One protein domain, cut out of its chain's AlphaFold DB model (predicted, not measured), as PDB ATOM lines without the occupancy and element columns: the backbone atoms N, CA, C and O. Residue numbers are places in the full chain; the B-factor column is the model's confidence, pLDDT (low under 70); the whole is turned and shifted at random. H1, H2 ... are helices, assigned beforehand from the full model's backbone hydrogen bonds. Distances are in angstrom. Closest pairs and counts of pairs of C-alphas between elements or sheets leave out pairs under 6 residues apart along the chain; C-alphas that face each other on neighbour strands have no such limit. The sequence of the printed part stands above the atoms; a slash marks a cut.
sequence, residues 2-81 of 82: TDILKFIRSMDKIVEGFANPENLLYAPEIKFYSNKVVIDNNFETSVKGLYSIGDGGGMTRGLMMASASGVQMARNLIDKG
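What this domain is: This is residues 2 to 81 of the 82 residues of the protein "FAD dependent oxidoreductase" of Clostridium sp. CAG:354 (UniProt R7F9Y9). With little regular structure, this is a dumbbell-like model of two unequal parts: H1 forms a small end, and H2 lies in a larger lobe with loops from the later part of the link folded beside it. Residues 26 to 32 stand free as a thin bridge between them. The 80 printed residues include two named helices, H1 then H2, and no named strand; the class is all helix, with 29 residues in named elements. The whole is extended, with a radius of gyration of the C-alphas of 20.3 A and spans of 59 by 21 by 18 A.

Where its parts are: H1, residues 2 to 12, begins at C-alpha 2 (346.604, 120.769, 261.466) and measures 15.6 A. H2, residues 63 to 80, measures 25.9 A and ends at C-alpha 80 (342.332, 78.823, 296.210).

How they stand to each other: H1 and H2 are apart. In both, every O i to N i+4 pair is within hydrogen-bond range.

The domain as a whole: The farthest C-alphas, of Pro 21 and Gly 81, are 59.6 A apart. The printed part has no cut. The link from H1 to H2 is long, 50 residues. Residues 2, 28 and 31 to 34 have pLDDT under 70.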
ATOM      1  N   THR A   2     347.672 119.767 261.303       68.50
ATOM      2  CA  THR A   2     346.604 120.769 261.466       68.50
ATOM      3  C   THR A   2     345.777 120.581 262.739       68.50
ATOM      4  O   THR A   2     345.431 121.576 263.365       68.50
ATOM      5  N   ASP A   3     345.529 119.343 263.176       85.12
ATOM      6  CA  ASP A   3     344.688 119.079 264.352       85.12
ATOM      7  C   ASP A   3     345.345 119.458 265.684       85.12
ATOM      8  O   ASP A   3     344.685 120.045 266.534       85.12
ATOM      9  N   ILE A   4     346.651 119.216 265.851       89.75
ATOM     10  CA  ILE A   4     347.380 119.564 267.085       89.75
ATOM     11  C   ILE A   4     347.483 121.084 267.233       89.75
ATOM     12  O   ILE A   4     347.158 121.634 268.281       89.75
ATOM     13  N   LEU A   5     347.869 121.788 266.164       91.81
ATOM     14  CA  LEU A   5     347.959 123.251 266.185       91.81
ATOM     15  C   LEU A   5     346.585 123.903 266.381       91.81
ATOM     16  O   LEU A   5     346.471 124.908 267.082       91.81
ATOM     17  N   LYS A   6     345.531 123.332 265.783       94.00
ATOM     18  CA  LYS A   6     344.155 123.793 265.988       94.00
ATOM     19  C   LYS A   6     343.699 123.549 267.423       94.00
ATOM     20  O   LYS A   6     343.134 124.461 268.009       94.00
ATOM     21  N   PHE A   7     343.988 122.380 267.998       93.62
ATOM     22  CA  PHE A   7     343.716 122.079 269.404       93.62
ATOM     23  C   PHE A   7     344.397 123.085 270.335       93.62
ATOM     24  O   PHE A   7     343.708 123.695 271.143       93.62
ATOM     25  N   ILE A   8     345.701 123.334 270.165       94.44
ATOM     26  CA  ILE A   8     346.457 124.294 270.987       94.44
ATOM     27  C   ILE A   8     345.815 125.689 270.924       94.44
ATOM     28  O   ILE A   8     345.518 126.278 271.959       94.44
ATOM     29  N   ARG A   9     345.513 126.189 269.718       94.31
ATOM     30  CA  ARG A   9     344.860 127.501 269.526       94.31
ATOM     31  C   ARG A   9     343.428 127.553 270.059       94.31
ATOM     32  O   ARG A   9     342.963 128.613 270.464       94.31
ATOM     33  N   SER A  10     342.695 126.446 269.997       95.88
ATOM     34  CA  SER A  10     341.338 126.351 270.540       95.88
ATOM     35  C   SER A  10     341.344 126.308 272.066       95.88
ATOM     36  O   SER A  10     340.504 126.960 272.677       95.88
ATOM     37  N   MET A  11     342.290 125.586 272.668       96.31
ATOM     38  CA  MET A  11     342.454 125.494 274.119       96.31
ATOM     39  C   MET A  11     342.877 126.818 274.740       96.31
ATOM     40  O   MET A  11     342.377 127.151 275.806       96.31
ATOM     41  N   ASP A  12     343.703 127.602 274.050       97.19
ATOM     42  CA  ASP A  12     344.130 128.932 274.504       97.19
ATOM     43  C   ASP A  12     342.961 129.907 274.730       97.19
ATOM     44  O   ASP A  12     343.020 130.778 275.589       97.19
ATOM     45  N   LYS A  13     341.835 129.713 274.022       96.88
ATOM     46  CA  LYS A  13     340.604 130.495 274.239       96.88
ATOM     47  C   LYS A  13     339.868 130.142 275.534       96.88
ATOM     48  O   LYS A  13     338.995 130.896 275.950       96.88
ATOM     49  N   ILE A  14     340.141 128.967 276.101       97.38
ATOM     50  CA  ILE A  14     339.504 128.441 277.319       97.38
ATOM     51  C   ILE A  14     340.456 128.590 278.510       97.38
ATOM     52  O   ILE A  14     340.026 128.916 279.612       97.38
ATOM     53  N   VAL A  15     341.745 128.347 278.278       96.88
ATOM     54  CA  VAL A  15     342.826 128.432 279.254       96.88
ATOM     55  C   VAL A  15     343.872 129.385 278.691       96.88
ATOM     56  O   VAL A  15     344.667 128.999 277.837       96.88
ATOM     57  N   GLU A  16     343.850 130.633 279.149       96.31
ATOM     58  CA  GLU A  16     344.790 131.663 278.704       96.31
ATOM     59  C   GLU A  16     346.245 131.216 278.923       96.31
ATOM     60  O   GLU A  16     346.604 130.723 279.995       96.31
ATOM     61  N   GLY A  17     347.086 131.372 277.897       95.38
ATOM     62  CA  GLY A  17     348.506 131.015 277.952       95.38
ATOM     63  C   GLY A  17     348.809 129.569 277.551       95.38
ATOM     64  O   GLY A  17     349.978 129.177 277.537       95.38
ATOM     65  N   PHE A  18     347.803 128.777 277.165       95.75
ATOM     66  CA  PHE A  18     348.005 127.419 276.651       95.75
ATOM     67  C   PHE A  18     348.886 127.407 275.392       95.75
ATOM     68  O   PHE A  18     349.712 126.510 275.216       95.75
ATOM     69  N   ALA A  19     348.758 128.423 274.533       95.50
ATOM     70  CA  ALA A  19     349.553 128.572 273.313       95.50
ATOM     71  C   ALA A  19     350.821 129.435 273.489       95.50
ATOM     72  O   ALA A  19     351.386 129.876 272.484       95.50
ATOM     73  N   ASN A  20     351.277 129.692 274.725       96.12
ATOM     74  CA  ASN A  20     352.491 130.477 274.974       96.12
ATOM     75  C   ASN A  20     353.713 129.822 274.278       96.12
ATOM     76  O   ASN A  20     353.938 128.626 274.470       96.12
ATOM     77  N   PRO A  21     354.508 130.568 273.481       93.69
ATOM     78  CA  PRO A  21     355.696 130.041 272.800       93.69
ATOM     79  C   PRO A  21     356.786 129.495 273.733       93.69
ATOM     80  O   PRO A  21     357.642 128.744 273.271       93.69
ATOM     81  N   GLU A  22     356.769 129.847 275.021       96.00
ATOM     82  CA  GLU A  22     357.682 129.295 276.031       96.00
ATOM     83  C   GLU A  22     357.267 127.891 276.511       96.00
ATOM     84  O   GLU A  22     358.055 127.197 277.158       96.00
ATOM     85  N   ASN A  23     356.055 127.431 276.174       93.62
ATOM     86  CA  ASN A  23     355.590 126.091 276.523       93.62
ATOM     87  C   ASN A  23     356.282 125.023 275.661       93.62
ATOM     88  O   ASN A  23     356.340 125.112 274.433       93.62
ATOM     89  N   LEU A  24     356.735 123.944 276.303       92.06
ATOM     90  CA  LEU A  24     357.334 122.802 275.620       92.06
ATOM     91  C   LEU A  24     356.259 121.806 275.165       92.06
ATOM     92  O   LEU A  24     355.633 121.131 275.982       92.06
ATOM     93  N   LEU A  25     356.107 121.642 273.851       88.19
ATOM     94  CA  LEU A  25     355.380 120.510 273.282       88.19
ATOM     95  C   LEU A  25     356.320 119.303 273.169       88.19
ATOM     96  O   LEU A  25     357.147 119.238 272.261       88.19
ATOM     97  N   TYR A  26     356.176 118.338 274.075       86.81
ATOM     98  CA  TYR A  26     356.922 117.079 274.043       86.81
ATOM     99  C   TYR A  26     356.030 115.924 273.558       86.81
ATOM    100  O   TYR A  26     354.933 115.720 274.075       86.81
ATOM    101  N   ALA A  27     356.488 115.179 272.547       76.75
ATOM    102  CA  ALA A  27     355.785 114.050 271.931       76.75
ATOM    103  C   ALA A  27     356.809 113.024 271.389       76.75
ATOM    104  O   ALA A  27     357.887 113.445 270.966       76.75
ATOM    105  N   PRO A  28     356.498 111.709 271.365       63.00
ATOM    106  CA  PRO A  28     355.140 111.178 271.278       63.00
ATOM    107  C   PRO A  28     354.721 110.298 272.469       63.00
ATOM    108  O   PRO A  28     355.386 109.326 272.824       63.00
ATOM    109  N   GLU A  29     353.550 110.590 273.042       72.50
ATOM    110  CA  GLU A  29     352.850 109.629 273.897       72.50
ATOM    111  C   GLU A  29     352.206 108.565 273.003       72.50
ATOM    112  O   GLU A  29     351.093 108.718 272.500       72.50
ATOM    113  N   ILE A  30     352.950 107.489 272.754       71.38
ATOM    114  CA  ILE A  30     352.461 106.329 272.013       71.38
ATOM    115  C   ILE A  30     352.123 105.248 273.026       71.38
ATOM    116  O   ILE A  30     352.997 104.540 273.524       71.38
ATOM    117  N   LYS A  31     350.833 105.100 273.315       69.44
ATOM    118  CA  LYS A  31     350.307 103.912 273.987       69.44
ATOM    119  C   LYS A  31     349.404 103.191 273.005       69.44
ATOM    120  O   LYS A  31     348.249 103.567 272.818       69.44
ATOM    121  N   PHE A  32     349.955 102.181 272.335       63.25
ATOM    122  CA  PHE A  32     349.152 101.276 271.522       63.25
ATOM    123  C   PHE A  32     348.063 100.644 272.393       63.25
ATOM    124  O   PHE A  32     348.253 100.446 273.597       63.25
ATOM    125  N   TYR A  33     346.906 100.351 271.798       62.66
ATOM    126  CA  TYR A  33     345.857  99.619 272.496       62.66
ATOM    127  C   TYR A  33     346.449  98.316 273.034       62.66
ATOM    128  O   TYR A  33     346.929  97.486 272.266       62.66
ATOM    129  N   SER A  34     346.445  98.166 274.358       62.41
ATOM    130  CA  SER A  34     346.841  96.911 274.981       62.41
ATOM    131  C   SER A  34     345.851  95.845 274.515       62.41
ATOM    132  O   SER A  34     344.636  96.032 274.652       62.41
ATOM    133  N   ASN A  35     346.354  94.769 273.907       74.06
ATOM    134  CA  ASN A  35     345.527  93.615 273.580       74.06
ATOM    135  C   ASN A  35     344.920  93.117 274.888       74.06
ATOM    136  O   ASN A  35     345.648  92.746 275.807       74.06
ATOM    137  N   LYS A  36     343.590  93.143 274.985       87.12
ATOM    138  CA  LYS A  36     342.912  92.642 276.174       87.12
ATOM    139  C   LYS A  36     343.137  91.136 276.244       87.12
ATOM    140  O   LYS A  36     342.658  90.398 275.384       87.12
ATOM    141  N   VAL A  37     343.871  90.696 277.259       91.06
ATOM    142  CA  VAL A  37     344.078  89.276 277.521       91.06
ATOM    143  C   VAL A  37     342.730  88.670 277.904       91.06
ATOM    144  O   VAL A  37     341.983  89.235 278.705       91.06
ATOM    145  N   VAL A  38     342.391  87.533 277.300       92.69
ATOM    146  CA  VAL A  38     341.186  86.786 277.671       92.69
ATOM    147  C   VAL A  38     341.446  86.122 279.019       92.69
ATOM    148  O   VAL A  38     342.387  85.339 279.152       92.69
ATOM    149  N   ILE A  39     340.616  86.462 280.001       94.50
ATOM    150  CA  ILE A  39     340.692  85.972 281.376       94.50
ATOM    151  C   ILE A  39     339.314  85.536 281.875       94.50
ATOM    152  O   ILE A  39     338.291  85.988 281.353       94.50
ATOM    153  N   ASP A  40     339.294  84.687 282.898       95.12
ATOM    154  CA  ASP A  40     338.090  84.344 283.653       95.12
ATOM    155  C   ASP A  40     337.811  85.339 284.805       95.12
ATOM    156  O   ASP A  40     338.493  86.355 284.974       95.12
ATOM    157  N   ASN A  41     336.803  85.040 285.632       94.19
ATOM    158  CA  ASN A  41     336.443  85.860 286.799       94.19
ATOM    159  C   ASN A  41     337.490  85.829 287.931       94.19
ATOM    160  O   ASN A  41     337.388  86.611 288.874       94.19
ATOM    161  N   ASN A  42     338.491  84.952 287.839       94.94
ATOM    162  CA  ASN A  42     339.587  84.817 288.795       94.94
ATOM    163  C   ASN A  42     340.909  85.389 288.263       94.94
ATOM    164  O   ASN A  42     341.942  85.188 288.902       94.94
ATOM    165  N   PHE A  43     340.875  86.105 287.134       95.56
ATOM    166  CA  PHE A  43     342.040  86.643 286.419       95.56
ATOM    167  C   PHE A  43     342.947  85.588 285.773       95.56
ATOM    168  O   PHE A  43     344.058  85.912 285.346       95.56
ATOM    169  N   GLU A  44     342.504  84.335 285.691       95.69
ATOM    170  CA  GLU A  44     343.262  83.261 285.057       95.69
ATOM    171  C   GLU A  44     343.114  83.357 283.539       95.69
ATOM    172  O   GLU A  44     342.023  83.571 283.011       95.69
ATOM    173  N   THR A  45     344.233  83.246 282.829       95.56
ATOM    174  CA  THR A  45     344.253  83.274 281.364       95.56
ATOM    175  C   THR A  45     343.819  81.923 280.783       95.56
ATOM    176  O   THR A  45     343.543  80.969 281.505       95.56
ATOM    177  N   SER A  46     343.829  81.790 279.454       95.00
ATOM    178  CA  SER A  46     343.684  80.480 278.803       95.00
ATOM    179  C   SER A  46     344.822  79.494 279.121       95.00
ATOM    180  O   SER A  46     344.696  78.306 278.821       95.00
ATOM    181  N   VAL A  47     345.922  79.954 279.729       95.75
ATOM    182  CA  VAL A  47     347.020  79.115 280.221       95.75
ATOM    183  C   VAL A  47     346.845  78.895 281.724       95.75
ATOM    184  O   VAL A  47     346.906  79.835 282.515       95.75
ATOM    185  N   LYS A  48     346.662  77.632 282.121       94.44
ATOM    186  CA  LYS A  48     346.449  77.245 283.522       94.44
ATOM    187  C   LYS A  48     347.600  77.709 284.421       94.44
ATOM    188  O   LYS A  48     348.764  77.444 284.126       94.44
ATOM    189  N   GLY A  49     347.261  78.352 285.535       93.50
ATOM    190  CA  GLY A  49     348.209  78.891 286.512       93.50
ATOM    191  C   GLY A  49     348.883  80.202 286.097       93.50
ATOM    192  O   GLY A  49     349.656  80.750 286.881       93.50
ATOM    193  N   LEU A  50     348.588  80.727 284.903       95.00
ATOM    194  CA  LEU A  50     349.036  82.043 284.464       95.00
ATOM    195  C   LEU A  50     347.900  83.050 284.631       95.00
ATOM    196  O   LEU A  50     346.833  82.905 284.033       95.00
ATOM    197  N   TYR A  51     348.167  84.101 285.400       94.50
ATOM    198  CA  TYR A  51     347.195  85.133 285.735       94.50
ATOM    199  C   TYR A  51     347.593  86.478 285.138       94.50
ATOM    200  O   TYR A  51     348.777  86.806 285.053       94.50
ATOM    201  N   SER A  52     346.600  87.269 284.737       94.81
ATOM    202  CA  SER A  52     346.813  88.596 284.164       94.81
ATOM    203  C   SER A  52     345.963  89.634 284.884       94.81
ATOM    204  O   SER A  52     344.751  89.482 285.003       94.81
ATOM    205  N   ILE A  53     346.602  90.705 285.353       94.44
ATOM    206  CA  ILE A  53     345.971  91.802 286.095       94.44
ATOM    207  C   ILE A  53     346.541  93.154 285.656       94.44
ATOM    208  O   ILE A  53     347.554  93.227 284.955       94.44
ATOM    209  N   GLY A  54     345.893  94.237 286.080       92.69
ATOM    210  CA  GLY A  54     346.331  95.599 285.798       92.69
ATOM    211  C   GLY A  54     346.413  95.942 284.309       92.69
ATOM    212  O   GLY A  54     345.685  95.408 283.466       92.69
ATOM    213  N   ASP A  55     347.302  96.880 283.997       88.56
ATOM    214  CA  ASP A  55     347.435  97.448 282.652       88.56
ATOM    215  C   ASP A  55     348.094  96.463 281.672       88.56
ATOM    216  O   ASP A  55     347.783  96.472 280.478       88.56
ATOM    217  N   GLY A  56     348.936  95.556 282.184       81.44
ATOM    218  CA  GLY A  56     349.578  94.496 281.400       81.44
ATOM    219  C   GLY A  56     348.590  93.492 280.796       81.44
ATOM    220  O   GLY A  56     348.882  92.916 279.754       81.44
ATOM    221  N   GLY A  57     347.409  93.323 281.399       86.56
ATOM    222  CA  GLY A  57     346.320  92.524 280.824       86.56
ATOM    223  C   GLY A  57     345.359  93.304 279.923       86.56
ATOM    224  O   GLY A  57     344.489  92.714 279.284       86.56
ATOM    225  N   GLY A  58     345.486  94.632 279.866       87.19
ATOM    226  CA  GLY A  58     344.576  95.501 279.114       87.19
ATOM    227  C   GLY A  58     343.219  95.744 279.792       87.19
ATOM    228  O   GLY A  58     342.300  96.254 279.149       87.19
ATOM    229  N   MET A  59     343.076  95.408 281.080       83.38
ATOM    230  CA  MET A  59     341.843  95.622 281.855       83.38
ATOM    231  C   MET A  59     341.693  97.065 282.347       83.38
ATOM    232  O   MET A  59     340.577  97.532 282.569       83.38
ATOM    233  N   THR A  60     342.807  97.770 282.543       86.06
ATOM    234  CA  THR A  60     342.836  99.104 283.150       86.06
ATOM    235  C   THR A  60     343.842 100.014 282.442       86.06
ATOM    236  O   THR A  60     344.590  99.575 281.569       86.06
ATOM    237  N   ARG A  61     343.783 101.312 282.759       84.19
ATOM    238  CA  ARG A  61     344.724 102.350 282.300       84.19
ATOM    239  C   ARG A  61     345.114 103.301 283.435       84.19
ATOM    240  O   ARG A  61     345.485 104.447 283.188       84.19
ATOM    241  N   GLY A  62     344.895 102.880 284.677       87.12
ATOM    242  CA  GLY A  62     344.950 103.759 285.834       87.12
ATOM    243  C   GLY A  62     345.495 103.040 287.051       87.12
ATOM    244  O   GLY A  62     345.080 101.927 287.368       87.12
ATOM    245  N   LEU A  63     346.376 103.731 287.773       92.38
ATOM    246  CA  LEU A  63     347.079 103.193 288.938       92.38
ATOM    247  C   LEU A  63     346.122 102.585 289.966       92.38
ATOM    248  O   LEU A  63     346.367 101.492 290.459       92.38
ATOM    249  N   MET A  64     345.001 103.253 290.250       95.06
ATOM    250  CA  MET A  64     344.032 102.760 291.232       95.06
ATOM    251  C   MET A  64     343.419 101.416 290.831       95.06
ATOM    252  O   MET A  64     343.337 100.511 291.656       95.06
ATOM    253  N   MET A  65     343.021 101.264 289.566       93.19
ATOM    254  CA  MET A  65     342.395 100.032 289.083       93.19
ATOM    255  C   MET A  65     343.410  98.892 288.993       93.19
ATOM    256  O   MET A  65     343.097  97.764 289.378       93.19
ATOM    257  N   ALA A  66     344.640  99.187 288.562       93.44
ATOM    258  CA  ALA A  66     345.732  98.221 288.577       93.44
ATOM    259  C   ALA A  66     346.020  97.726 290.004       93.44
ATOM    260  O   ALA A  66     346.035  96.516 290.243       93.44
ATOM    261  N   SER A  67     346.125  98.637 290.973       95.56
ATOM    262  CA  SER A  67     346.328  98.298 292.387       95.56
ATOM    263  C   SER A  67     345.176  97.480 292.970       95.56
ATOM    264  O   SER A  67     345.411  96.455 293.612       95.56
ATOM    265  N   ALA A  68     343.925  97.874 292.712       96.31
ATOM    266  CA  ALA A  68     342.751  97.140 293.182       96.31
ATOM    267  C   ALA A  68     342.705  95.709 292.618       96.31
ATOM    268  O   ALA A  68     342.397  94.772 293.354       96.31
ATOM    269  N   SER A  69     343.076  95.523 291.344       95.31
ATOM    270  CA  SER A  69     343.156  94.189 290.735       95.31
ATOM    271  C   SER A  69     344.221  93.302 291.387       95.31
ATOM    272  O   SER A  69     343.984  92.113 291.572       95.31
ATOM    273  N   GLY A  70     345.347  93.877 291.830       95.31
ATOM    274  CA  GLY A  70     346.367  93.155 292.595       95.31
ATOM    275  C   GLY A  70     345.862  92.677 293.954       95.31
ATOM    276  O   GLY A  70     346.048  91.514 294.306       95.31
ATOM    277  N   VAL A  71     345.149  93.536 294.689       97.06
ATOM    278  CA  VAL A  71     344.526  93.153 295.970       97.06
ATOM    279  C   VAL A  71     343.492  92.046 295.767       97.06
ATOM    280  O   VAL A  71     343.462  91.086 296.535       97.06
ATOM    281  N   GLN A  72     342.655  92.150 294.731       96.75
ATOM    282  CA  GLN A  72     341.664  91.117 294.439       96.75
ATOM    283  C   GLN A  72     342.323  89.791 294.039       96.75
ATOM    284  O   GLN A  72     341.889  88.738 294.489       96.75
ATOM    285  N   MET A  73     343.399  89.833 293.255       96.06
ATOM    286  CA  MET A  73     344.149  88.635 292.880       96.06
ATOM    287  C   MET A  73     344.771  87.939 294.094       96.06
ATOM    288  O   MET A  73     344.690  86.720 294.208       96.06
ATOM    289  N   ALA A  74     345.329  88.702 295.037       96.44
ATOM    290  CA  ALA A  74     345.852  88.143 296.283       96.44
ATOM    291  C   ALA A  74     344.765  87.401 297.080       96.44
ATOM    292  O   ALA A  74     345.007  86.299 297.566       96.44
ATOM    293  N   ARG A  75     343.548  87.957 297.157       97.31
ATOM    294  CA  ARG A  75     342.398  87.287 297.792       97.31
ATOM    295  C   ARG A  75     342.025  85.993 297.070       97.31
ATOM    296  O   ARG A  75     341.876  84.968 297.721       97.31
ATOM    297  N   ASN A  76     341.971  86.017 295.737       96.06
ATOM    298  CA  ASN A  76     341.674  84.826 294.938       96.06
ATOM    299  C   ASN A  76     342.694  83.691 295.173       96.06
ATOM    300  O   ASN A  76     342.313  82.523 295.167       96.06
ATOM    301  N   LEU A  77     343.982  84.012 295.366       95.12
ATOM    302  CA  LEU A  77     345.022  83.013 295.656       95.12
ATOM    303  C   LEU A  77     344.857  82.395 297.044       95.12
ATOM    304  O   LEU A  77     344.900  81.173 297.165       95.12
ATOM    305  N   ILE A  78     344.596  83.232 298.052       96.19
ATOM    306  CA  ILE A  78     344.334  82.785 299.427       96.19
ATOM    307  C   ILE A  78     343.128  81.838 299.454       96.19
ATOM    308  O   ILE A  78     343.216  80.756 300.031       96.19
ATOM    309  N   ASP A  79     342.034  82.196 298.776       94.12
ATOM    310  CA  ASP A  79     340.821  81.372 298.717       94.12
ATOM    311  C   ASP A  79     341.038  80.056 297.943       94.12
ATOM    312  O   ASP A  79     340.445  79.031 298.284       94.12
ATOM    313  N   LYS A  80     341.914  80.048 296.923       87.75
ATOM    314  CA  LYS A  80     342.332  78.823 296.210       87.75
ATOM    315  C   LYS A  80     343.273  77.930 297.041       87.75
ATOM    316  O   LYS A  80     343.491  76.786 296.644       87.75
ATOM    317  N   GLY A  81     343.816  78.416 298.161       81.81
ATOM    318  CA  GLY A  81     344.760  77.680 299.009       81.81
ATOM    319  C   GLY A  81     346.167  77.549 298.413       81.81
ATOM    320  O   GLY A  81     346.828  76.537 298.656       81.81
TER     321      GLY A  81